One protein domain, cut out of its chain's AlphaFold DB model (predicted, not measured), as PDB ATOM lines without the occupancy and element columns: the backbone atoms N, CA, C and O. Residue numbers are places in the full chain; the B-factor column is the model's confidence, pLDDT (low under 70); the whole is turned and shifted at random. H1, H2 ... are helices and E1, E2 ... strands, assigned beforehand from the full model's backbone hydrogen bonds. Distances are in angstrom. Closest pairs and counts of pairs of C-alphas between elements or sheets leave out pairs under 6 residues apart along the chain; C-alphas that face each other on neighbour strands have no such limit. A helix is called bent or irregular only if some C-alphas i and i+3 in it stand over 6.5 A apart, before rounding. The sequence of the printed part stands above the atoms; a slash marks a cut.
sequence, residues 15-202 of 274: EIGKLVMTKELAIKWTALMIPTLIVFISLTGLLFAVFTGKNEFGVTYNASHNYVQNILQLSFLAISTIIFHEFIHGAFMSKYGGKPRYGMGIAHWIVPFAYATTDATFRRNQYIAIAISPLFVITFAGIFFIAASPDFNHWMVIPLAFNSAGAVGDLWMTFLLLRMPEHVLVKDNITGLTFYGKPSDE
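AT A GLANCE: This is residues 15 to 202 of the 274 residues of the protein "Zincin peptidase" of uncultured archaeon (UniProt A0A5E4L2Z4). A small four-stranded sheet, E1 E6 E5 E4, makes one end of an elongated body, with H3a and H5 over one of its faces; from there the body runs on as a bundle of H1, H3b and H4 lying side by side, and H2 crosses H3b and H4 steeply. The hairpin of E2 and E3 packs on H2, and at the end far from the four-stranded sheet residues 63 to 69 stick out. There are 188 printed residues, with five named helices and six named strands in the order E1 H1 H2 E2 E3 E4 H3 H4 H5 E5 E6; both sheets, E1 E6 E5 E4 and E2 E3, are antiparallel. The class is mixed, helices and strands, and the whole is compact, with a radius of gyration of the C-alphas of 18.3 A and spans of 64 by 35 by 27 A.

HOW THE PARTS SIT: The largest sheet runs E1, residues 15 to 20, E6, residues 192 to 197, E5, residues 185 to 189, and E4, residues 121 to 123; E1 and E4 are its edge strands. N 19 and O 193 join E1 and E6 within hydrogen-bond range at 2.8 A, N 187 and O 194 the hairpin of E5 and E6 at 2.9 A, and N 186 and O 122 E5 and E4 at 2.8 A. H3, residues 124 to 148, was assigned as one helix by its hydrogen bonds but is bent, with C-alphas 131 and 134 7.4 A apart; its arms H3a, residues 124 to 131, and H3b, residues 134 to 148, stand at a steep tilt of 44 degrees. H3a and H5, residues 168 to 177, are on the same face of the sheet, forming two layers, helices on one face of a sheet. H3a lies over E4 at a height over the sheet of 7.3 A, and H5 over E6 at 10.4 A. H3a and H5 touch, closest at C-alphas Ala 131 and Asp 170, 5.0 A, opposite ways at a shallow tilt of 5 degrees. H1, residues 23 to 52, H3b and H4, residues 153 to 166, form the bundle, a set of helices side by side. H3b and H4 are a helical hairpin at a shallow tilt of 11 degrees; their closest C-alphas, of Ile 146 and Asn 153, are 4.0 A apart. H1 and H4 touch, closest at C-alphas Phe 40 and Ala 161, 4.7 A, opposite ways at a shallow tilt of 23 degrees. H2, residues 67 to 95, touches H4 with its residues 74 to 85 alone, at a steep tilt of 60 degrees; the closest C-alphas, of Thr 81 and Pro 159, are 5.5 A apart. H1 and H2 are apart. In the hairpin of E2, residues 101 to 107, and E3, residues 111 to 117, N 105 and O 113 are 2.9 A apart, within hydrogen-bond range; the closest C-alphas of H2 and E3 are those of Glu 86 and Ala 116, 5.4 A. In H2, H3a, H3b and H5 every O i to N i+4 pair is within hydrogen-bond range, against 24 of 26 in H1 and 7 of 10 in H4.

IN THESE COORDINATES: E1 begins at C-alpha 15, (143.145, 344.407, 299.085), and E6 ends at C-alpha 197, (147.027, 347.586, 303.009). H1 is 42.5 A long, with a kink of 28 degrees near residue 36, and H2 is 42.2 A long, ending at C-alpha 95, (164.821, 348.571, 288.753). H3b measures 20.4 A, H4 20.8 A, E2 17.8 A and E3 18.1 A.

THE WHOLE: The C-alphas farthest apart, of Ser 64 and Ser 200, are 66.7 A apart. The printed part has no cut. The link from H1 to H2, 14 residues, is long. Residues 55 to 66 are under 70 in pLDDT; the mean of the printed part is 87.2.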
ATOM      1  N   GLU A  15     143.594 343.413 300.057       93.12
ATOM      2  CA  GLU A  15     143.145 344.407 299.085       93.12
ATOM      3  C   GLU A  15     142.276 345.456 299.800       93.12
ATOM      4  O   GLU A  15     141.301 345.107 300.468       93.12
ATOM      5  N   ILE A  16     142.647 346.733 299.694       93.00
ATOM      6  CA  ILE A  16     141.925 347.849 300.330       93.00
ATOM      7  C   ILE A  16     141.185 348.724 299.315       93.00
ATOM      8  O   ILE A  16     140.307 349.485 299.704       93.00
ATOM      9  N   GLY A  17     141.493 348.621 298.020       91.56
ATOM     10  CA  GLY A  17     140.767 349.342 296.976       91.56
ATOM     11  C   GLY A  17     141.371 349.186 295.583       91.56
ATOM     12  O   GLY A  17     142.482 348.677 295.423       91.56
ATOM     13  N   LYS A  18     140.639 349.664 294.567       92.56
ATOM     14  CA  LYS A  18     141.100 349.713 293.171       92.56
ATOM     15  C   LYS A  18     140.782 351.046 292.521       92.56
ATOM     16  O   LYS A  18     139.647 351.513 292.569       92.56
ATOM     17  N   LEU A  19     141.772 351.616 291.849       91.50
ATOM     18  CA  LEU A  19     141.554 352.658 290.859       91.50
ATOM     19  C   LEU A  19     141.317 351.968 289.519       91.50
ATOM     20  O   LEU A  19     142.213 351.311 289.008       91.50
ATOM     21  N   VAL A  20     140.133 352.135 288.940       89.69
ATOM     22  CA  VAL A  20     139.831 351.646 287.590       89.69
ATOM     23  C   VAL A  20     139.666 352.846 286.673       89.69
ATOM     24  O   VAL A  20     139.019 353.830 287.039       89.69
ATOM     25  N   MET A  21     140.221 352.765 285.468       86.56
ATOM     26  CA  MET A  21     140.006 353.750 284.419       86.56
ATOM     27  C   MET A  21     138.564 353.654 283.915       86.56
ATOM     28  O   MET A  21     138.261 352.979 282.932       86.56
ATOM     29  N   THR A  22     137.647 354.314 284.620       89.00
ATOM     30  CA  THR A  22     136.251 354.465 284.203       89.00
ATOM     31  C   THR A  22     136.145 355.439 283.029       89.00
ATOM     32  O   THR A  22     137.051 356.237 282.781       89.00
ATOM     33  N   LYS A  23     135.014 355.422 282.315       87.06
ATOM     34  CA  LYS A  23     134.745 356.390 281.239       87.06
ATOM     35  C   LYS A  23     134.830 357.837 281.735       87.06
ATOM     36  O   LYS A  23     135.380 358.689 281.048       87.06
ATOM     37  N   GLU A  24     134.317 358.106 282.935       85.94
ATOM     38  CA  GLU A  24     134.384 359.434 283.553       85.94
ATOM     39  C   GLU A  24     135.833 359.861 283.820       85.94
ATOM     40  O   GLU A  24     136.210 360.990 283.509       85.94
ATOM     41  N   LEU A  25     136.658 358.957 284.361       84.62
ATOM     42  CA  LEU A  25     138.064 359.245 284.623       84.62
ATOM     43  C   LEU A  25     138.848 359.462 283.323       84.62
ATOM     44  O   LEU A  25     139.621 360.411 283.240       84.62
ATOM     45  N   ALA A  26     138.586 358.651 282.295       86.12
ATOM     46  CA  ALA A  26     139.182 358.821 280.974       86.12
ATOM     47  C   ALA A  26     138.833 360.192 280.367       86.12
ATOM     48  O   ALA A  26     139.723 360.902 279.915       86.12
ATOM     49  N   ILE A  27     137.563 360.617 280.433       85.19
ATOM     50  CA  ILE A  27     137.141 361.951 279.970       85.19
ATOM     51  C   ILE A  27     137.860 363.054 280.752       85.19
ATOM     52  O   ILE A  27     138.348 364.008 280.151       85.19
ATOM     53  N   LYS A  28     137.948 362.926 282.080       84.62
ATOM     54  CA  LYS A  28     138.654 363.882 282.942       84.62
ATOM     55  C   LYS A  28     140.129 364.006 282.562       84.62
ATOM     56  O   LYS A  28     140.621 365.122 282.429       84.62
ATOM     57  N   TRP A  29     140.823 362.886 282.369       85.88
ATOM     58  CA  TRP A  29     142.227 362.885 281.957       85.88
ATOM     59  C   TRP A  29     142.404 363.504 280.570       85.88
ATOM     60  O   TRP A  29     143.204 364.425 280.428       85.88
ATOM     61  N   THR A  30     141.592 363.119 279.584       84.38
ATOM     62  CA  THR A  30     141.633 363.711 278.236       84.38
ATOM     63  C   THR A  30     141.352 365.214 278.251       84.38
ATOM     64  O   THR A  30     142.034 365.979 277.572       84.38
ATOM     65  N   ALA A  31     140.393 365.672 279.060       82.56
ATOM     66  CA  ALA A  31     140.090 367.094 279.204       82.56
ATOM     67  C   ALA A  31     141.259 367.893 279.807       82.56
ATOM     68  O   ALA A  31     141.415 369.071 279.492       82.56
ATOM     69  N   LEU A  32     142.094 367.266 280.642       81.38
ATOM     70  CA  LEU A  32     143.296 367.873 281.221       81.38
ATOM     71  C   LEU A  32     144.516 367.809 280.287       81.38
ATOM     72  O   LEU A  32     145.398 368.664 280.395       81.38
ATOM     73  N   MET A  33     144.568 366.853 279.355       83.88
ATOM     74  CA  MET A  33     145.676 366.717 278.401       83.88
ATOM     75  C   MET A  33     145.836 367.956 277.517       83.88
ATOM     76  O   MET A  33     146.953 368.442 277.369       83.88
ATOM     77  N   ILE A  34     144.745 368.502 276.965       79.75
ATOM     78  CA  ILE A  34     144.809 369.654 276.046       79.75
ATOM     79  C   ILE A  34     145.380 370.904 276.745       79.75
ATOM     80  O   ILE A  34     146.373 371.439 276.251       79.75
ATOM     81  N   PRO A  35     144.849 371.368 277.898       75.31
ATOM     82  CA  PRO A  35     145.448 372.484 278.627       75.31
ATOM     83  C   PRO A  35     146.912 372.233 278.997       75.31
ATOM     84  O   PRO A  35     147.741 373.129 278.848       75.31
ATOM     85  N   THR A  36     147.243 371.010 279.425       78.06
ATOM     86  CA  THR A  36     148.621 370.628 279.770       78.06
ATOM     87  C   THR A  36     149.543 370.752 278.560       78.06
ATOM     88  O   THR A  36     150.615 371.345 278.665       78.06
ATOM     89  N   LEU A  37     149.109 370.277 277.392       82.06
ATOM     90  CA  LEU A  37     149.874 370.375 276.156       82.06
ATOM     91  C   LEU A  37     150.176 371.836 275.807       82.06
ATOM     92  O   LEU A  37     151.333 372.177 275.586       82.06
ATOM     93  N   ILE A  38     149.172 372.719 275.815       77.88
ATOM     94  CA  ILE A  38     149.369 374.124 275.423       77.88
ATOM     95  C   ILE A  38     150.339 374.834 276.383       77.88
ATOM     96  O   ILE A  38     151.205 375.608 275.964       77.88
ATOM     97  N   VAL A  39     150.238 374.539 277.676       75.69
ATOM     98  CA  VAL A  39     151.119 375.095 278.709       75.69
ATOM     99  C   VAL A  39     152.547 374.649 278.521       75.69
ATOM    100  O   VAL A  39     153.447 375.481 278.569       75.69
ATOM    101  N   PHE A  40     152.767 373.356 278.305       81.56
ATOM    102  CA  PHE A  40     154.116 372.833 278.167       81.56
ATOM    103  C   PHE A  40     154.732 373.157 276.806       81.56
ATOM    104  O   PHE A  40     155.943 373.366 276.754       81.56
ATOM    105  N   ILE A  41     153.936 373.324 275.741       82.69
ATOM    106  CA  ILE A  41     154.400 373.951 274.490       82.69
ATOM    107  C   ILE A  41     154.928 375.355 274.791       82.69
ATOM    108  O   ILE A  41     156.036 375.698 274.394       82.69
ATOM    109  N   SER A  42     154.163 376.150 275.535       76.25
ATOM    110  CA  SER A  42     154.508 377.542 275.835       76.25
ATOM    111  C   SER A  42     155.731 377.655 276.763       76.25
ATOM    112  O   SER A  42     156.654 378.417 276.482       76.25
ATOM    113  N   LEU A  43     155.791 376.848 277.832       77.44
ATOM    114  CA  LEU A  43     156.936 376.773 278.748       77.44
ATOM    115  C   LEU A  43     158.208 376.311 278.037       77.44
ATOM    116  O   LEU A  43     159.274 376.892 278.224       77.44
ATOM    117  N   THR A  44     158.105 375.269 277.216       81.69
ATOM    118  CA  THR A  44     159.271 374.731 276.513       81.69
ATOM    119  C   THR A  44     159.704 375.649 275.375       81.69
ATOM    120  O   THR A  44     160.899 375.817 275.159       81.69
ATOM    121  N   GLY A  45     158.762 376.305 274.693       82.00
ATOM    122  CA  GLY A  45     159.050 377.352 273.715       82.00
ATOM    123  C   GLY A  45     159.789 378.539 274.336       82.00
ATOM    124  O   GLY A  45     160.756 379.024 273.758       82.00
ATOM    125  N   LEU A  46     159.412 378.951 275.552       78.06
ATOM    126  CA  LEU A  46     160.162 379.951 276.314       78.06
ATOM    127  C   LEU A  46     161.578 379.464 276.643       78.06
ATOM    128  O   LEU A  46     162.534 380.201 276.426       78.06
ATOM    129  N   LEU A  47     161.724 378.241 277.162       81.00
ATOM    130  CA  LEU A  47     163.041 377.667 277.458       81.00
ATOM    131  C   LEU A  47     163.918 377.639 276.202       81.00
ATOM    132  O   LEU A  47     165.065 378.074 276.242       81.00
ATOM    133  N   PHE A  48     163.361 377.202 275.075       84.38
ATOM    134  CA  PHE A  48     164.023 377.246 273.779       84.38
ATOM    135  C   PHE A  48     164.467 378.668 273.416       84.38
ATOM    136  O   PHE A  48     165.627 378.865 273.057       84.38
ATOM    137  N   ALA A  49     163.592 379.665 273.558       81.00
ATOM    138  CA  ALA A  49     163.933 381.052 273.258       81.00
ATOM    139  C   ALA A  49     165.064 381.581 274.149       81.00
ATOM    140  O   ALA A  49     165.988 382.217 273.649       81.00
ATOM    141  N   VAL A  50     165.049 381.251 275.443       82.75
ATOM    142  CA  VAL A  50     166.105 381.634 276.394       82.75
ATOM    143  C   VAL A  50     167.452 381.010 276.025       82.75
ATOM    144  O   VAL A  50     168.463 381.706 276.028       82.75
ATOM    145  N   PHE A  51     167.485 379.718 275.687       84.31
ATOM    146  CA  PHE A  51     168.739 379.023 275.372       84.31
ATOM    147  C   PHE A  51     169.291 379.341 273.981       84.31
ATOM    148  O   PHE A  51     170.495 379.226 273.765       84.31
ATOM    149  N   THR A  52     168.436 379.715 273.028       84.50
ATOM    150  CA  THR A  52     168.834 379.872 271.619       84.50
ATOM    151  C   THR A  52     168.813 381.313 271.121       84.50
ATOM    152  O   THR A  52     169.357 381.587 270.052       84.50
ATOM    153  N   GLY A  53     168.161 382.224 271.850       82.75
ATOM    154  CA  GLY A  53     167.881 383.590 271.403       82.75
ATOM    155  C   GLY A  53     166.841 383.685 270.279       82.75
ATOM    156  O   GLY A  53     166.665 384.760 269.708       82.75
ATOM    157  N   LYS A  54     166.168 382.582 269.921       79.38
ATOM    158  CA  LYS A  54     165.186 382.531 268.829       79.38
ATOM    159  C   LYS A  54     163.762 382.635 269.373       79.38
ATOM    160  O   LYS A  54     163.378 381.876 270.252       79.38
ATOM    161  N   ASN A  55     162.954 383.520 268.796       66.69
ATOM    162  CA  ASN A  55     161.562 383.729 269.226       66.69
ATOM    163  C   ASN A  55     160.567 382.736 268.609       66.69
ATOM    164  O   ASN A  55     159.401 382.705 268.992       66.69
ATOM    165  N   GLU A  56     161.030 381.918 267.668       66.75
ATOM    166  CA  GLU A  56     160.230 380.913 266.987       66.75
ATOM    167  C   GLU A  56     160.940 379.566 267.091       66.75
ATOM    168  O   GLU A  56     162.105 379.429 266.708       66.75
ATOM    169  N   PHE A  57     160.231 378.565 267.611       65.31
ATOM    170  CA  PHE A  57     160.614 377.169 267.463       65.31
ATOM    171  C   PHE A  57     159.778 376.605 266.316       65.31
ATOM    172  O   PHE A  57     158.552 376.562 266.366       65.31
ATOM    173  N   GLY A  58     160.439 376.218 265.236       52.78
ATOM    174  CA  GLY A  58     159.778 375.514 264.153       52.78
ATOM    175  C   GLY A  58     159.982 374.022 264.332       52.78
ATOM    176  O   GLY A  58     161.120 373.584 264.395       52.78
ATOM    177  N   VAL A  59     158.917 373.225 264.235       51.75
ATOM    178  CA  VAL A  59     158.960 372.186 263.195       51.75
ATOM    179  C   VAL A  59     159.166 373.005 261.937       51.75
ATOM    180  O   VAL A  59     158.243 373.743 261.602       51.75
ATOM    181  N   THR A  60     160.385 373.072 261.386       47.22
ATOM    182  CA  THR A  60     160.688 373.983 260.272       47.22
ATOM    183  C   THR A  60     159.552 373.872 259.268       47.22
ATOM    184  O   THR A  60     159.404 372.837 258.621       47.22
ATOM    185  N   TYR A  61     158.726 374.921 259.189       47.97
ATOM    186  CA  TYR A  61     157.715 375.096 258.161       47.97
ATOM    187  C   TYR A  61     158.521 375.419 256.909       47.97
ATOM    188  O   TYR A  61     158.620 376.552 256.451       47.97
ATOM    189  N   ASN A  62     159.249 374.419 256.428       48.09
ATOM    190  CA  ASN A  62     159.924 374.502 255.167       48.09
ATOM    191  C   ASN A  62     158.786 374.704 254.177       48.09
ATOM    192  O   ASN A  62     157.949 373.819 254.028       48.09
ATOM    193  N   ALA A  63     158.727 375.851 253.508       51.12
ATOM    194  CA  ALA A  63     157.748 376.078 252.447       51.12
ATOM    195  C   ALA A  63     157.845 375.010 251.328       51.12
ATOM    196  O   ALA A  63     156.948 374.895 250.500       51.12
ATOM    197  N   SER A  64     158.924 374.212 251.325       55.72
ATOM    198  CA  SER A  64     159.134 373.025 250.493       55.72
ATOM    199  C   SER A  64     158.465 371.738 251.003       55.72
ATOM    200  O   SER A  64     158.302 370.809 250.213       55.72
ATOM    201  N   HIS A  65     158.089 371.649 252.284       60.59
ATOM    202  CA  HIS A  65     157.383 370.499 252.848       60.59
ATOM    203  C   HIS A  65     155.874 370.689 252.698       60.59
ATOM    204  O   HIS A  65     155.304 371.697 253.117       60.59
ATOM    205  N   ASN A  66     155.201 369.707 252.099       69.31
ATOM    206  CA  ASN A  66     153.744 369.729 252.014       69.31
ATOM    207  C   ASN A  66     153.108 369.388 253.380       69.31
ATOM    208  O   ASN A  66     153.749 368.824 254.268       69.31
ATOM    209  N   TYR A  67     151.817 369.692 253.542       75.88
ATOM    210  CA  TYR A  67     151.068 369.434 254.783       75.88
ATOM    211  C   TYR A  67     151.195 367.992 255.302       75.88
ATOM    212  O   TYR A  67     151.199 367.770 256.512       75.88
ATOM    213  N   VAL A  68     151.333 367.014 254.401       81.06
ATOM    214  CA  VAL A  68     151.465 365.595 254.754       81.06
ATOM    215  C   VAL A  68     152.768 365.336 255.506       81.06
ATOM    216  O   VAL A  68     152.746 364.674 256.541       81.06
ATOM    217  N   GLN A  69     153.892 365.884 255.044       78.56
ATOM    218  CA  GLN A  69     155.186 365.693 255.704       78.56
ATOM    219  C   GLN A  69     155.200 366.274 257.125       78.56
ATOM    220  O   GLN A  69     155.701 365.622 258.040       78.56
ATOM    221  N   ASN A  70     154.566 367.431 257.340       75.56
ATOM    222  CA  ASN A  70     154.449 368.034 258.674       75.56
ATOM    223  C   ASN A  70     153.630 367.155 259.633       75.56
ATOM    224  O   ASN A  70     154.026 366.945 260.780       75.56
ATOM    225  N   ILE A  71     152.510 366.599 259.159       82.50
ATOM    226  CA  ILE A  71     151.680 365.679 259.950       82.50
ATOM    227  C   ILE A  71     152.464 364.411 260.296       82.50
ATOM    228  O   ILE A  71     152.427 363.966 261.445       82.50
ATOM    229  N   LEU A  72     153.190 363.839 259.331       87.31
ATOM    230  CA  LEU A  72     154.010 362.647 259.552       87.31
ATOM    231  C   LEU A  72     155.098 362.903 260.592       87.31
ATOM    232  O   LEU A  72     155.300 362.082 261.482       87.31
ATOM    233  N   GLN A  73     155.756 364.057 260.521       84.12
ATOM    234  CA  GLN A  73     156.799 364.431 261.462       84.12
ATOM    235  C   GLN A  73     156.264 364.653 262.880       84.12
ATOM    236  O   GLN A  73     156.824 364.117 263.837       84.12
ATOM    237  N   LEU A  74     155.161 365.391 263.025       84.88
ATOM    238  CA  LEU A  74     154.506 365.583 264.319       84.88
ATOM    239  C   LEU A  74     154.062 364.243 264.918       84.88
ATOM    240  O   LEU A  74     154.307 363.976 266.094       84.88
ATOM    241  N   SER A  75     153.459 363.382 264.094       88.62
ATOM    242  CA  SER A  75     153.018 362.048 264.506       88.62
ATOM    243  C   SER A  75     154.197 361.178 264.930       88.62
ATOM    244  O   SER A  75     154.129 360.522 265.964       88.62
ATOM    245  N   PHE A  76     155.303 361.211 264.183       91.56
ATOM    246  CA  PHE A  76     156.522 360.484 264.524       91.56
ATOM    247  C   PHE A  76     157.078 360.916 265.884       91.56
ATOM    248  O   PHE A  76     157.369 360.060 266.718       91.56
ATOM    249  N   LEU A  77     157.180 362.225 266.140       91.62
ATOM    250  CA  LEU A  77     157.658 362.745 267.424       91.62
ATOM    251  C   LEU A  77     156.717 362.372 268.571       91.62
ATOM    252  O   LEU A  77     157.185 361.913 269.611       91.62
ATOM    253  N   ALA A  78     155.404 362.518 268.381       90.00
ATOM    254  CA  ALA A  78     154.408 362.173 269.392       90.00
ATOM    255  C   ALA A  78     154.429 360.673 269.735       90.00
ATOM    256  O   ALA A  78     154.536 360.311 270.906       90.00
ATOM    257  N   ILE A  79     154.404 359.799 268.724       91.94
ATOM    258  CA  ILE A  79     154.438 358.340 268.905       91.94
ATOM    259  C   ILE A  79     155.755 357.916 269.557       91.94
ATOM    260  O   ILE A  79     155.740 357.161 270.526       91.94
ATOM    261  N   SER A  80     156.888 358.435 269.073       94.38
ATOM    262  CA  SER A  80     158.201 358.127 269.652       94.38
ATOM    263  C   SER A  80     158.267 358.541 271.119       94.38
ATOM    264  O   SER A  80     158.749 357.777 271.949       94.38
ATOM    265  N   THR A  81     157.723 359.713 271.459       95.56
ATOM    266  CA  THR A  81     157.654 360.201 272.843       95.56
ATOM    267  C   THR A  81     156.868 359.246 273.731       95.56
ATOM    268  O   THR A  81     157.358 358.892 274.796       95.56
ATOM    269  N   ILE A  82     155.694 358.783 273.288       93.69
ATOM    270  CA  ILE A  82     154.875 357.824 274.046       93.69
ATOM    271  C   ILE A  82     155.626 356.498 274.235       93.69
ATOM    272  O   ILE A  82     155.659 355.961 275.336       93.69
ATOM    273  N   ILE A  83     156.296 355.989 273.198       95.50
ATOM    274  CA  ILE A  83     157.092 354.755 273.305       95.50
ATOM    275  C   ILE A  83     158.217 354.917 274.335       95.50
ATOM    276  O   ILE A  83     158.392 354.053 275.195       95.50
ATOM    277  N   PHE A  84     158.969 356.020 274.277       97.38
ATOM    278  CA  PHE A  84     160.023 356.302 275.254       97.38
ATOM    279  C   PHE A  84     159.469 356.493 276.666       97.38
ATOM    280  O   PHE A  84     160.104 356.065 277.630       97.38
ATOM    281  N   HIS A  85     158.291 357.100 276.788       97.62
ATOM    282  CA  HIS A  85     157.610 357.316 278.054       97.62
ATOM    283  C   HIS A  85     157.305 355.984 278.749       97.62
ATOM    284  O   HIS A  85     157.812 355.723 279.844       97.62
ATOM    285  N   GLU A  86     156.602 355.086 278.059       97.31
ATOM    286  CA  GLU A  86     156.307 353.749 278.580       97.31
ATOM    287  C   GLU A  86     157.582 352.949 278.844       97.31
ATOM    288  O   GLU A  86     157.708 352.276 279.871       97.31
ATOM    289  N   PHE A  87     158.574 353.046 277.954       98.00
ATOM    290  CA  PHE A  87     159.858 352.380 278.143       98.00
ATOM    291  C   PHE A  87     160.523 352.782 279.467       98.00
ATOM    292  O   PHE A  87     160.994 351.907 280.197       98.00
ATOM    293  N   ILE A  88     160.519 354.074 279.812       98.50
ATOM    294  CA  ILE A  88     161.091 354.578 281.068       98.50
ATOM    295  C   ILE A  88     160.316 354.053 282.279       98.50
ATOM    296  O   ILE A  88     160.962 353.598 283.231       98.50
ATOM    297  N   HIS A  89     158.979 354.018 282.238       98.12
ATOM    298  CA  HIS A  89     158.202 353.352 283.288       98.12
ATOM    299  C   HIS A  89     158.668 351.911 283.476       98.12
ATOM    300  O   HIS A  89     159.015 351.511 284.588       98.12
ATOM    301  N   GLY A  90     158.759 351.137 282.391       97.75
ATOM    302  CA  GLY A  90     159.195 349.746 282.459       97.75
ATOM    303  C   GLY A  90     160.644 349.574 282.939       97.75
ATOM    304  O   GLY A  90     160.941 348.633 283.681       97.75
ATOM    305  N   ALA A  91     161.548 350.501 282.611       98.19
ATOM    306  CA  ALA A  91     162.911 350.516 283.141       98.19
ATOM    307  C   ALA A  91     162.920 350.727 284.667       98.19
ATOM    308  O   ALA A  91     163.632 350.025 285.391       98.19
ATOM    309  N   PHE A  92     162.084 351.634 285.179       97.94
ATOM    310  CA  PHE A  92     161.922 351.841 286.619       97.94
ATOM    311  C   PHE A  92     161.197 350.670 287.299       97.94
ATOM    312  O   PHE A  92     161.606 350.270 288.389       97.94
ATOM    313  N   MET A  93     160.203 350.051 286.656       97.19
ATOM    314  CA  MET A  93     159.593 348.805 287.138       97.19
ATOM    315  C   MET A  93     160.652 347.708 287.288       97.19
ATOM    316  O   MET A  93     160.730 347.070 288.335       97.19
ATOM    317  N   SER A  94     161.516 347.544 286.282       96.75
ATOM    318  CA  SER A  94     162.621 346.575 286.298       96.75
ATOM    319  C   SER A  94     163.614 346.855 287.424       96.75
ATOM    320  O   SER A  94     164.022 345.939 288.139       96.75
ATOM    321  N   LYS A  95     163.956 348.132 287.645       96.56
ATOM    322  CA  LYS A  95     164.821 348.571 288.753       96.56
ATOM    323  C   LYS A  95     164.281 348.154 290.126       96.56
ATOM    324  O   LYS A  95     165.078 347.875 291.018       96.56
ATOM    325  N   TYR A  96     162.960 348.097 290.296       95.06
ATOM    326  CA  TYR A  96     162.301 347.669 291.535       95.06
ATOM    327  C   TYR A  96     161.870 346.189 291.522       95.06
ATOM    328  O   TYR A  96     161.025 345.778 292.313       95.06
ATOM    329  N   GLY A  97     162.446 345.371 290.635       92.31
ATOM    330  CA  GLY A  97     162.226 343.922 290.605       92.31
ATOM    331  C   GLY A  97     160.983 343.464 289.833       92.31
ATOM    332  O   GLY A  97     160.639 342.285 289.889       92.31
ATOM    333  N   GLY A  98     160.316 344.366 289.110       94.44
ATOM    334  CA  GLY A  98     159.253 344.029 288.169       94.44
ATOM    335  C   GLY A  98     159.784 343.445 286.857       94.44
ATOM    336  O   GLY A  98     160.944 343.612 286.493       94.44
ATOM    337  N   LYS A  99     158.905 342.770 286.117       95.50
ATOM    338  CA  LYS A  99     159.147 342.340 284.730       95.50
ATOM    339  C   LYS A  99     158.126 343.049 283.841       95.50
ATOM    340  O   LYS A  99     156.972 342.605 283.824       95.50
ATOM    341  N   PRO A 100     158.483 344.180 283.208       96.31
ATOM    342  CA  PRO A 100     157.526 344.997 282.483       96.31
ATOM    343  C   PRO A 100     157.035 344.279 281.227       96.31
ATOM    344  O   PRO A 100     157.779 343.572 280.546       96.31
ATOM    345  N   ARG A 101     155.765 344.494 280.917       96.62
ATOM    346  CA  ARG A 101     155.109 344.135 279.666       96.62
ATOM    347  C   ARG A 101     154.474 345.390 279.109       96.62
ATOM    348  O   ARG A 101     153.888 346.163 279.860       96.62
ATOM    349  N   TYR A 102     154.577 345.551 277.803       96.25
ATOM    350  CA  TYR A 102     154.113 346.741 277.114       96.25
ATOM    351  C   TYR A 102     152.925 346.408 276.228       96.25
ATOM    352  O   TYR A 102     152.822 345.294 275.706       96.25
ATOM    353  N   GLY A 103     152.056 347.384 276.018       93.25
ATOM    354  CA  GLY A 103     150.976 347.266 275.059       93.25
ATOM    355  C   GLY A 103     150.342 348.606 274.740       93.25
ATOM    356  O   GLY A 103     150.734 349.655 275.247       93.25
ATOM    357  N   MET A 104     149.344 348.551 273.869       91.69
ATOM    358  CA  MET A 104     148.522 349.693 273.505       91.69
ATOM    359  C   MET A 104     147.071 349.253 273.348       91.69
ATOM    360  O   MET A 104     146.792 348.086 273.066       91.69
ATOM    361  N   GLY A 105     146.144 350.178 273.547       85.88
ATOM    362  CA  GLY A 105     144.718 349.912 273.457       85.88
ATOM    363  C   GLY A 105     143.908 351.183 273.267       85.88
ATOM    364  O   GLY A 105     144.443 352.288 273.189       85.88
ATOM    365  N   ILE A 106     142.590 351.017 273.192       81.94
ATOM    366  CA  ILE A 106     141.643 352.129 273.157       81.94
ATOM    367  C   ILE A 106     140.712 351.974 274.352       81.94
ATOM    368  O   ILE A 106     139.908 351.044 274.421       81.94
ATOM    369  N   ALA A 107     140.820 352.887 275.310       77.00
ATOM    370  CA  ALA A 107     139.950 352.930 276.469       77.00
ATOM    371  C   ALA A 107     138.578 353.474 276.060       77.00
ATOM    372  O   ALA A 107     138.466 354.574 275.507       77.00
ATOM    373  N   HIS A 108     137.528 352.700 276.346       82.06
ATOM    374  CA  HIS A 108     136.122 353.084 276.147       82.06
ATOM    375  C   HIS A 108     135.788 353.585 274.734       82.06
ATOM    376  O   HIS A 108     134.872 354.388 274.590       82.06
ATOM    377  N   TRP A 109     136.527 353.137 273.708       77.44
ATOM    378  CA  TRP A 109     136.409 353.591 272.310       77.44
ATOM    379  C   TRP A 109     136.687 355.085 272.070       77.44
ATOM    380  O   TRP A 109     136.374 355.599 271.000       77.44
ATOM    381  N   ILE A 110     137.260 355.789 273.049       72.69
ATOM    382  CA  ILE A 110     137.427 357.251 273.000       72.69
ATOM    383  C   ILE A 110     138.900 357.646 273.093       72.69
ATOM    384  O   ILE A 110     139.317 358.592 272.431       72.69
ATOM    385  N   VAL A 111     139.693 356.947 273.911       71.75
ATOM    386  CA  VAL A 111     141.046 357.399 274.265       71.75
ATOM    387  C   VAL A 111     142.067 356.317 273.921       71.75
ATOM    388  O   VAL A 111     142.064 355.271 274.574       71.75
ATOM    389  N   PRO A 112     142.936 356.519 272.914       81.25
ATOM    390  CA  PRO A 112     144.077 355.638 272.724       81.25
ATOM    391  C   PRO A 112     145.026 355.779 273.917       81.25
ATOM    392  O   PRO A 112     145.274 356.887 274.390       81.25
ATOM    393  N   PHE A 113     145.560 354.663 274.400       83.00
ATOM    394  CA  PHE A 113     146.558 354.650 275.464       83.00
ATOM    395  C   PHE A 113     147.635 353.607 275.172       83.00
ATOM    396  O   PHE A 113     147.366 352.569 274.559       83.00
ATOM    397  N   ALA A 114     148.854 353.897 275.609       89.69
ATOM    398  CA  ALA A 114     149.918 352.917 275.753       89.69
ATOM    399  C   ALA A 114     150.076 352.599 277.244       89.69
ATOM    400  O   ALA A 114     149.571 353.340 278.087       89.69
ATOM    401  N   TYR A 115     150.685 351.464 277.562       91.25
ATOM    402  CA  TYR A 115     150.944 351.091 278.946       91.25
ATOM    403  C   TYR A 115     152.206 350.240 279.071       91.25
ATOM    404  O   TYR A 115     152.496 349.395 278.214       91.25
ATOM    405  N   ALA A 116     152.894 350.400 280.196       93.06
ATOM    406  CA  ALA A 116     153.816 349.441 280.781       93.06
ATOM    407  C   ALA A 116     153.197 348.883 282.070       93.06
ATOM    408  O   ALA A 116     152.775 349.644 282.928       93.06
ATOM    409  N   THR A 117     153.143 347.561 282.224       94.69
ATOM    410  CA  THR A 117     152.551 346.900 283.401       94.69
ATOM    411  C   THR A 117     153.372 345.688 283.837       94.69
ATOM    412  O   THR A 117     154.218 345.194 283.090       94.69
ATOM    413  N   THR A 118     153.141 345.155 285.036       94.38
ATOM    414  CA  THR A 118     153.845 343.967 285.539       94.38
ATOM    415  C   THR A 118     153.036 343.236 286.611       94.38
ATOM    416  O   THR A 118     152.151 343.815 287.226       94.38
ATOM    417  N   ASP A 119     153.347 341.962 286.870       92.25
ATOM    418  CA  ASP A 119     152.699 341.205 287.957       92.25
ATOM    419  C   ASP A 119     153.247 341.555 289.345       92.25
ATOM    420  O   ASP A 119     152.648 341.183 290.356       92.25
ATOM    421  N   ALA A 120     154.390 342.246 289.396       92.62
ATOM    422  CA  ALA A 120     155.020 342.665 290.636       92.62
ATOM    423  C   ALA A 120     154.169 343.690 291.393       92.62
ATOM    424  O   ALA A 120     153.489 344.534 290.809       92.62
ATOM    425  N   THR A 121     154.275 343.634 292.717       94.50
ATOM    426  CA  THR A 121     153.693 344.628 293.616       94.50
ATOM    427  C   THR A 121     154.811 345.498 294.183       94.50
ATOM    428  O   THR A 121     155.843 344.989 294.630       94.50
ATOM    429  N   PHE A 122     154.600 346.811 294.173       94.88
ATOM    430  CA  PHE A 122     155.574 347.813 294.591       94.88
ATOM    431  C   PHE A 122     155.140 348.503 295.881       94.88
ATOM    432  O   PHE A 122     153.951 348.671 296.137       94.88
ATOM    433  N   ARG A 123     156.095 348.985 296.679       95.12
ATOM    434  CA  ARG A 123     155.774 349.928 297.764       95.12
ATOM    435  C   ARG A 123     155.250 351.236 297.173       95.12
ATOM    436  O   ARG A 123     155.732 351.662 296.123       95.12
ATOM    437  N   ARG A 124     154.373 351.942 297.894       94.75
ATOM    438  CA  ARG A 124     153.829 353.260 297.510       94.75
ATOM    439  C   ARG A 124     154.877 354.196 296.897       94.75
ATOM    440  O   ARG A 124     154.700 354.682 295.787       94.75
ATOM    441  N   ASN A 125     155.994 354.415 297.594       95.44
ATOM    442  CA  ASN A 125     157.037 355.350 297.150       95.44
ATOM    443  C   ASN A 125     157.838 354.842 295.940       95.44
ATOM    444  O   ASN A 125     158.308 355.649 295.141       95.44
ATOM    445  N   GLN A 126     157.978 353.522 295.780       97.06
ATOM    446  CA  GLN A 126     158.583 352.942 294.578       97.06
ATOM    447  C   GLN A 126     157.671 353.171 293.373       97.06
ATOM    448  O   GLN A 126     158.147 353.617 292.335       97.06
ATOM    449  N   TYR A 127     156.363 352.946 293.537       97.12
ATOM    450  CA  TYR A 127     155.390 353.207 292.482       97.12
ATOM    451  C   TYR A 127     155.326 354.691 292.112       97.12
ATOM    452  O   TYR A 127     155.356 355.016 290.932       97.12
ATOM    453  N   ILE A 128     155.327 355.607 293.088       96.62
ATOM    454  CA  ILE A 128     155.411 357.054 292.813       96.62
ATOM    455  C   ILE A 128     156.653 357.370 291.972       96.62
ATOM    456  O   ILE A 128     156.548 358.082 290.977       96.62
ATOM    457  N   ALA A 129     157.816 356.811 292.323       97.69
ATOM    458  CA  ALA A 129     159.030 356.971 291.527       97.69
ATOM    459  C   ALA A 129     158.893 356.402 290.104       97.69
ATOM    460  O   ALA A 129     159.403 357.024 289.179       97.69
ATOM    461  N   ILE A 130     158.222 355.259 289.914       98.00
ATOM    462  CA  ILE A 130     157.921 354.705 288.582       98.00
ATOM    463  C   ILE A 130     157.024 355.671 287.799       98.00
ATOM    464  O   ILE A 130     157.375 356.035 286.678       98.00
ATOM    465  N   ALA A 131     155.917 356.118 288.395       96.31
ATOM    466  CA  ALA A 131     154.916 356.972 287.763       96.31
ATOM    467  C   ALA A 131     155.506 358.319 287.320       96.31
ATOM    468  O   ALA A 131     155.353 358.725 286.178       96.31
ATOM    469  N   ILE A 132     156.265 359.012 288.171       94.44
ATOM    470  CA  ILE A 132     156.829 360.315 287.780       94.44
ATOM    471  C   ILE A 132     158.095 360.195 286.915       94.44
ATOM    472  O   ILE A 132     158.577 361.206 286.406       94.44
ATOM    473  N   SER A 133     158.676 359.001 286.754       97.44
ATOM    474  CA  SER A 133     159.990 358.859 286.115       97.44
ATOM    475  C   SER A 133     160.070 359.380 284.678       97.44
ATOM    476  O   SER A 133     161.037 360.099 284.403       97.44
ATOM    477  N   PRO A 134     159.105 359.135 283.766       97.88
ATOM    478  CA  PRO A 134     159.226 359.640 282.401       97.88
ATOM    479  C   PRO A 134     159.133 361.158 282.345       97.88
ATOM    480  O   PRO A 134     159.894 361.795 281.614       97.88
ATOM    481  N   LEU A 135     158.275 361.753 283.187       92.44
ATOM    482  CA  LEU A 135     158.167 363.201 283.308       92.44
ATOM    483  C   LEU A 135     159.536 363.813 283.617       92.44
ATOM    484  O   LEU A 135     159.953 364.732 282.925       92.44
ATOM    485  N   PHE A 136     160.269 363.275 284.592       92.81
ATOM    486  CA  PHE A 136     161.584 363.796 284.967       92.81
ATOM    487  C   PHE A 136     162.663 363.473 283.924       92.81
ATOM    488  O   PHE A 136     163.367 364.374 283.471       92.81
ATOM    489  N   VAL A 137     162.791 362.207 283.519       97.50
ATOM    490  CA  VAL A 137     163.875 361.748 282.635       97.50
ATOM    491  C   VAL A 137     163.800 362.421 281.265       97.50
ATOM    492  O   VAL A 137     164.802 362.975 280.811       97.50
ATOM    493  N   ILE A 138     162.626 362.429 280.627       97.00
ATOM    494  CA  ILE A 138     162.455 363.047 279.303       97.00
ATOM    495  C   ILE A 138     162.590 364.569 279.407       97.00
ATOM    496  O   ILE A 138     163.213 365.172 278.538       97.00
ATOM    497  N   THR A 139     162.088 365.194 280.482       91.62
ATOM    498  CA  THR A 139     162.211 366.650 280.662       91.62
ATOM    499  C   THR A 139     163.659 367.095 280.782       91.62
ATOM    500  O   THR A 139     164.086 367.986 280.049       91.62
ATOM    501  N   PHE A 140     164.446 366.461 281.652       92.75
ATOM    502  CA  PHE A 140     165.856 366.822 281.799       92.75
ATOM    503  C   PHE A 140     166.669 366.520 280.541       92.75
ATOM    504  O   PHE A 140     167.495 367.344 280.151       92.75
ATOM    505  N   ALA A 141     166.404 365.394 279.871       95.00
ATOM    506  CA  ALA A 141     167.042 365.084 278.597       95.00
ATOM    507  C   ALA A 141     166.703 366.132 277.524       95.00
ATOM    508  O   ALA A 141     167.600 366.641 276.860       95.00
ATOM    509  N   GLY A 142     165.431 366.512 277.383       94.00
ATOM    510  CA  GLY A 142     165.012 367.509 276.399       94.00
ATOM    511  C   GLY A 142     165.568 368.905 276.685       94.00
ATOM    512  O   GLY A 142     166.034 369.558 275.757       94.00
ATOM    513  N   ILE A 143     165.609 369.345 277.951       90.62
ATOM    514  CA  ILE A 143     166.268 370.610 278.333       90.62
ATOM    515  C   ILE A 143     167.756 370.567 277.973       90.62
ATOM    516  O   ILE A 143     168.278 371.526 277.404       90.62
ATOM    517  N   PHE A 144     168.432 369.450 278.257       92.75
ATOM    518  CA  PHE A 144     169.826 369.261 277.867       92.75
ATOM    519  C   PHE A 144     170.007 369.364 276.344       92.75
ATOM    520  O   PHE A 144     170.869 370.113 275.897       92.75
ATOM    521  N   PHE A 145     169.171 368.700 275.540       93.19
ATOM    522  CA  PHE A 145     169.239 368.794 274.077       93.19
ATOM    523  C   PHE A 145     168.929 370.199 273.547       93.19
ATOM    524  O   PHE A 145     169.566 370.639 272.591       93.19
ATOM    525  N   ILE A 146     168.006 370.933 274.176       90.19
ATOM    526  CA  ILE A 146     167.743 372.337 273.830       90.19
ATOM    527  C   ILE A 146     169.009 373.182 274.012       90.19
ATOM    528  O   ILE A 146     169.353 373.967 273.129       90.19
ATOM    529  N   ALA A 147     169.702 373.006 275.139       90.44
ATOM    530  CA  ALA A 147     170.879 373.793 275.488       90.44
ATOM    531  C   ALA A 147     172.148 373.365 274.728       90.44
ATOM    532  O   ALA A 147     172.970 374.209 274.382       90.44
ATOM    533  N   ALA A 148     172.322 372.065 274.480       92.81
ATOM    534  CA  ALA A 148     173.585 371.491 274.015       92.81
ATOM    535  C   ALA A 148     173.594 371.085 272.533       92.81
ATOM    536  O   ALA A 148     174.655 370.751 272.009       92.81
ATOM    537  N   SER A 149     172.450 371.068 271.841       89.88
ATOM    538  CA  SER A 149     172.363 370.563 270.461       89.88
ATOM    539  C   SER A 149     171.636 371.541 269.533       89.88
ATOM    540  O   SER A 149     170.443 371.367 269.273       89.88
ATOM    541  N   PRO A 150     172.343 372.550 268.983       84.56
ATOM    542  CA  PRO A 150     171.766 373.554 268.087       84.56
ATOM    543  C   PRO A 150     171.002 372.984 266.884       84.56
ATOM    544  O   PRO A 150     170.013 373.579 266.459       84.56
ATOM    545  N   ASP A 151     171.423 371.821 266.382       83.88
ATOM    546  CA  ASP A 151     170.802 371.156 265.229       83.88
ATOM    547  C   ASP A 151     169.470 370.469 265.573       83.88
ATOM    548  O   ASP A 151     168.618 370.291 264.704       83.88
ATOM    549  N   PHE A 152     169.260 370.106 266.845       82.31
ATOM    550  CA  PHE A 152     168.107 369.311 267.288       82.31
ATOM    551  C   PHE A 152     167.194 370.026 268.290       82.31
ATOM    552  O   PHE A 152     166.088 369.556 268.556       82.31
ATOM    553  N   ASN A 153     167.618 371.168 268.833       85.31
ATOM    554  CA  ASN A 153     166.914 371.887 269.896       85.31
ATOM    555  C   ASN A 153     165.454 372.236 269.560       85.31
ATOM    556  O   ASN A 153     164.583 372.117 270.420       85.31
ATOM    557  N   HIS A 154     165.165 372.614 268.314       79.88
ATOM    558  CA  HIS A 154     163.832 373.021 267.871       79.88
ATOM    559  C   HIS A 154     162.832 371.861 267.870       79.88
ATOM    560  O   HIS A 154     161.641 372.075 268.096       79.88
ATOM    561  N   TRP A 155     163.313 370.624 267.711       86.44
ATOM    562  CA  TRP A 155     162.471 369.434 267.778       86.44
ATOM    563  C   TRP A 155     161.977 369.137 269.188       86.44
ATOM    564  O   TRP A 155     160.950 368.484 269.319       86.44
ATOM    565  N   MET A 156     162.669 369.602 270.234       90.50
ATOM    566  CA  MET A 156     162.415 369.184 271.620       90.50
ATOM    567  C   MET A 156     161.132 369.757 272.222       90.50
ATOM    568  O   MET A 156     160.609 369.183 273.176       90.50
ATOM    569  N   VAL A 157     160.574 370.832 271.658       87.81
ATOM    570  CA  VAL A 157     159.325 371.422 272.172       87.81
ATOM    571  C   VAL A 157     158.165 370.427 272.104       87.81
ATOM    572  O   VAL A 157     157.399 370.303 273.058       87.81
ATOM    573  N   ILE A 158     158.072 369.669 271.007       89.50
ATOM    574  CA  ILE A 158     156.994 368.700 270.796       89.50
ATOM    575  C   ILE A 158     157.108 367.506 271.767       89.50
ATOM    576  O   ILE A 158     156.163 367.307 272.532       89.50
ATOM    577  N   PRO A 159     158.221 366.742 271.835       93.56
ATOM    578  CA  PRO A 159     158.375 365.652 272.797       93.56
ATOM    579  C   PRO A 159     158.160 366.072 274.247       93.56
ATOM    580  O   PRO A 159     157.493 365.366 274.995       93.56
ATOM    581  N   LEU A 160     158.671 367.237 274.655       92.19
ATOM    582  CA  LEU A 160     158.517 367.714 276.029       92.19
ATOM    583  C   LEU A 160     157.058 368.029 276.376       92.19
ATOM    584  O   LEU A 160     156.585 367.669 277.460       92.19
ATOM    585  N   ALA A 161     156.320 368.632 275.445       88.31
ATOM    586  CA  ALA A 161     154.904 368.896 275.634       88.31
ATOM    587  C   ALA A 161     154.059 367.613 275.631       88.31
ATOM    588  O   ALA A 161     153.223 367.435 276.518       88.31
ATOM    589  N   PHE A 162     154.302 366.699 274.688       92.12
ATOM    590  CA  PHE A 162     153.593 365.417 274.619       92.12
ATOM    591  C   PHE A 162     153.886 364.525 275.827       92.12
ATOM    592  O   PHE A 162     152.959 363.927 276.364       92.12
ATOM    593  N   ASN A 163     155.131 364.483 276.308       95.81
ATOM    594  CA  ASN A 163     155.502 363.769 277.528       95.81
ATOM    595  C   ASN A 163     154.719 364.288 278.740       95.81
ATOM    596  O   ASN A 163     154.176 363.513 279.521       95.81
ATOM    597  N   SER A 164     154.623 365.612 278.869       90.06
ATOM    598  CA  SER A 164     153.929 366.250 279.988       90.06
ATOM    599  C   SER A 164     152.415 366.044 279.924       90.06
ATOM    600  O   SER A 164     151.784 365.794 280.948       90.06
ATOM    601  N   ALA A 165     151.827 366.099 278.724       87.69
ATOM    602  CA  ALA A 165     150.419 365.774 278.515       87.69
ATOM    603  C   ALA A 165     150.126 364.281 278.770       87.69
ATOM    604  O   ALA A 165     149.110 363.963 279.385       87.69
ATOM    605  N   GLY A 166     151.024 363.379 278.358       89.19
ATOM    606  CA  GLY A 166     150.938 361.942 278.645       89.19
ATOM    607  C   GLY A 166     150.988 361.632 280.144       89.19
ATOM    608  O   GLY A 166     150.204 360.820 280.624       89.19
ATOM    609  N   ALA A 167     151.786 362.389 280.902       92.19
ATOM    610  CA  ALA A 167     151.962 362.215 282.343       92.19
ATOM    611  C   ALA A 167     150.761 362.648 283.215       92.19
ATOM    612  O   ALA A 167     150.839 362.594 284.445       92.19
ATOM    613  N   VAL A 168     149.641 363.107 282.635       89.44
ATOM    614  CA  VAL A 168     148.450 363.525 283.407       89.44
ATOM    615  C   VAL A 168     147.925 362.382 284.282       89.44
ATOM    616  O   VAL A 168     147.612 362.605 285.455       89.44
ATOM    617  N   GLY A 169     147.855 361.165 283.735       88.31
ATOM    618  CA  GLY A 169     147.460 359.971 284.487       88.31
ATOM    619  C   GLY A 169     148.452 359.639 285.605       88.31
ATOM    620  O   GLY A 169     148.046 359.357 286.733       88.31
ATOM    621  N   ASP A 170     149.751 359.764 285.341       92.75
ATOM    622  CA  ASP A 170     150.803 359.465 286.319       92.75
ATOM    623  C   ASP A 170     150.819 360.427 287.489       92.75
ATOM    624  O   ASP A 170     150.916 360.015 288.648       92.75
ATOM    625  N   LEU A 171     150.687 361.722 287.203       87.94
ATOM    626  CA  LEU A 171     150.574 362.753 288.224       87.94
ATOM    627  C   LEU A 171     149.317 362.526 289.056       87.94
ATOM    628  O   LEU A 171     149.367 362.602 290.282       87.94
ATOM    629  N   TRP A 172     148.204 362.173 288.416       87.62
ATOM    630  CA  TRP A 172     146.970 361.837 289.111       87.62
ATOM    631  C   TRP A 172     147.136 360.658 290.072       87.62
ATOM    632  O   TRP A 172     146.774 360.760 291.246       87.62
ATOM    633  N   MET A 173     147.708 359.551 289.593       90.62
ATOM    634  CA  MET A 173     148.002 358.372 290.408       90.62
ATOM    635  C   MET A 173     148.989 358.707 291.530       90.62
ATOM    636  O   MET A 173     148.793 358.286 292.665       90.62
ATOM    637  N   THR A 174     149.994 359.537 291.252       90.44
ATOM    638  CA  THR A 174     150.947 360.030 292.251       90.44
ATOM    639  C   THR A 174     150.243 360.818 293.352       90.44
ATOM    640  O   THR A 174     150.434 360.524 294.530       90.44
ATOM    641  N   PHE A 175     149.376 361.774 293.004       84.62
ATOM    642  CA  PHE A 175     148.608 362.546 293.985       84.62
ATOM    643  C   PHE A 175     147.657 361.678 294.808       84.62
ATOM    644  O   PHE A 175     147.464 361.953 295.992       84.62
ATOM    645  N   LEU A 176     147.062 360.647 294.204       87.44
ATOM    646  CA  LEU A 176     146.244 359.674 294.922       87.44
ATOM    647  C   LEU A 176     147.094 358.889 295.928       87.44
ATOM    648  O   LEU A 176     146.734 358.804 297.099       87.44
ATOM    649  N   LEU A 177     148.242 358.366 295.498       90.62
ATOM    650  CA  LEU A 177     149.136 357.587 296.351       90.62
ATOM    651  C   LEU A 177     149.730 358.416 297.486       90.62
ATOM    652  O   LEU A 177     149.866 357.902 298.586       90.62
ATOM    653  N   LEU A 178     150.016 359.702 297.277       87.62
ATOM    654  CA  LEU A 178     150.489 360.594 298.342       87.62
ATOM    655  C   LEU A 178     149.481 360.763 299.497       87.62
ATOM    656  O   LEU A 178     149.885 361.157 300.585       87.62
ATOM    657  N   ARG A 179     148.195 360.439 299.290       84.12
ATOM    658  CA  ARG A 179     147.157 360.415 300.344       84.12
ATOM    659  C   ARG A 179     147.111 359.103 301.121       84.12
ATOM    660  O   ARG A 179     146.393 359.006 302.108       84.12
ATOM    661  N   MET A 180     147.816 358.079 300.652       88.00
ATOM    662  CA  MET A 180     147.806 356.754 301.257       88.00
ATOM    663  C   MET A 180     148.995 356.588 302.212       88.00
ATOM    664  O   MET A 180     150.064 357.153 301.953       88.00
ATOM    665  N   PRO A 181     148.871 355.788 303.285       90.56
ATOM    666  CA  PRO A 181     149.989 355.464 304.172       90.56
ATOM    667  C   PRO A 181     151.194 354.862 303.432       90.56
ATOM    668  O   PRO A 181     151.035 354.154 302.440       90.56
ATOM    669  N   GLU A 182     152.415 355.097 303.927       90.81
ATOM    670  CA  GLU A 182     153.645 354.668 303.230       90.81
ATOM    671  C   GLU A 182     153.765 353.152 303.052       90.81
ATOM    672  O   GLU A 182     154.446 352.687 302.135       90.81
ATOM    673  N   HIS A 183     153.122 352.386 303.937       90.81
ATOM    674  CA  HIS A 183     153.129 350.928 303.897       90.81
ATOM    675  C   HIS A 183     152.220 350.348 302.814       90.81
ATOM    676  O   HIS A 183     152.326 349.155 302.552       90.81
ATOM    677  N   VAL A 184     151.357 351.150 302.182       93.94
ATOM    678  CA  VAL A 184     150.485 350.668 301.105       93.94
ATOM    679  C   VAL A 184     151.322 350.120 299.955       93.94
ATOM    680  O   VAL A 184     152.321 350.707 299.521       93.94
ATOM    681  N   LEU A 185     150.891 348.968 299.462       95.19
ATOM    682  CA  LEU A 185     151.459 348.307 298.306       95.19
ATOM    683  C   LEU A 185     150.566 348.548 297.088       95.19
ATOM    684  O   LEU A 185     149.340 348.600 297.194       95.19
ATOM    685  N   VAL A 186     151.186 348.703 295.925       95.88
ATOM    686  CA  VAL A 186     150.531 349.078 294.673       95.88
ATOM    687  C   VAL A 186     150.860 348.037 293.621       95.88
ATOM    688  O   VAL A 186     152.031 347.775 293.336       95.88
ATOM    689  N   LYS A 187     149.818 347.467 293.026       95.31
ATOM    690  CA  LYS A 187     149.922 346.616 291.849       95.31
ATOM    691  C   LYS A 187     149.375 347.356 290.638       95.31
ATOM    692  O   LYS A 187     148.214 347.777 290.634       95.31
ATOM    693  N   ASP A 188     150.224 347.474 289.629       94.19
ATOM    694  CA  ASP A 188     149.865 348.003 288.321       94.19
ATOM    695  C   ASP A 188     148.999 346.990 287.563       94.19
ATOM    696  O   ASP A 188     149.299 345.796 287.540       94.19
ATOM    697  N   ASN A 189     147.909 347.454 286.963       91.94
ATOM    698  CA  ASN A 189     147.104 346.684 286.027       91.94
ATOM    699  C   ASN A 189     146.905 347.526 284.764       91.94
ATOM    700  O   ASN A 189     146.846 348.749 284.822       91.94
ATOM    701  N   ILE A 190     146.668 346.862 283.632       88.38
ATOM    702  CA  ILE A 190     146.505 347.503 282.311       88.38
ATOM    703  C   ILE A 190     145.533 348.697 282.328       88.38
ATOM    704  O   ILE A 190     145.719 349.665 281.599       88.38
ATOM    705  N   THR A 191     144.470 348.627 283.132       85.31
ATOM    706  CA  THR A 191     143.415 349.649 283.188       85.31
ATOM    707  C   THR A 191     143.306 350.343 284.547       85.31
ATOM    708  O   THR A 191     142.266 350.935 284.843       85.31
ATOM    709  N   GLY A 192     144.349 350.291 285.382       90.06
ATOM    710  CA  GLY A 192     144.394 351.015 286.652       90.06
ATOM    711  C   GLY A 192     145.193 350.310 287.748       90.06
ATOM    712  O   GLY A 192     146.018 349.448 287.484       90.06
ATOM    713  N   LEU A 193     144.952 350.657 289.012       94.56
ATOM    714  CA  LEU A 193     145.766 350.212 290.147       94.56
ATOM    715  C   LEU A 193     144.961 349.399 291.146       94.56
ATOM    716  O   LEU A 193     143.795 349.691 291.404       94.56
ATOM    717  N   THR A 194     145.611 348.414 291.756       94.88
ATOM    718  CA  THR A 194     145.101 347.727 292.945       94.88
ATOM    719  C   THR A 194     145.975 348.080 294.140       94.88
ATOM    720  O   THR A 194     147.203 348.045 294.046       94.88
ATOM    721  N   PHE A 195     145.340 348.432 295.255       94.75
ATOM    722  CA  PHE A 195     146.003 348.841 296.487       94.75
ATOM    723  C   PHE A 195     145.857 347.750 297.544       94.75
ATOM    724  O   PHE A 195     144.748 347.264 297.787       94.75
ATOM    725  N   TYR A 196     146.958 347.412 298.210       94.25
ATOM    726  CA  TYR A 196     146.972 346.484 299.335       94.25
ATOM    727  C   TYR A 196     147.464 347.193 300.599       94.25
ATOM    728  O   TYR A 196     148.462 347.914 300.574       94.25
ATOM    729  N   GLY A 197     146.760 346.980 301.706       93.06
ATOM    730  CA  GLY A 197     147.027 347.586 303.009       93.06
ATOM    731  C   GLY A 197     146.938 346.563 304.136       93.06
ATOM    732  O   GLY A 197     146.657 345.383 303.917       93.06
ATOM    733  N   LYS A 198     147.170 347.018 305.362       91.44
ATOM    734  CA  LYS A 198     146.990 346.201 306.563       91.44
ATOM    735  C   LYS A 198     145.507 345.868 306.761       91.44
ATOM    736  O   LYS A 198     144.639 346.631 306.335       91.44
ATOM    737  N   PRO A 199     145.172 344.786 307.483       85.94
ATOM    738  CA  PRO A 199     143.782 344.443 307.780       85.94
ATOM    739  C   PRO A 199     142.981 345.537 308.498       85.94
ATOM    740  O   PRO A 199     141.765 345.594 308.336       85.94
ATOM    741  N   SER A 200     143.650 346.409 309.253       85.56
ATOM    742  CA  SER A 200     143.051 347.553 309.948       85.56
ATOM    743  C   SER A 200     142.830 348.782 309.066       85.56
ATOM    744  O   SER A 200     142.166 349.711 309.507       85.56
ATOM    745  N   ASP A 201     143.414 348.825 307.866       88.25
ATOM    746  CA  ASP A 201     143.311 349.999 307.006       88.25
ATOM    747  C   ASP A 201     141.897 350.111 306.417       88.25
ATOM    748  O   ASP A 201     141.281 349.115 306.003       88.25
ATOM    749  N   GLU A 202     141.403 351.347 306.381       84.38
ATOM    750  CA  GLU A 202     140.171 351.717 305.694       84.38
ATOM    751  C   GLU A 202     140.372 351.751 304.174       84.38
ATOM    752  O   GLU A 202     141.497 351.787 303.662       84.38
TER     753      GLU A 202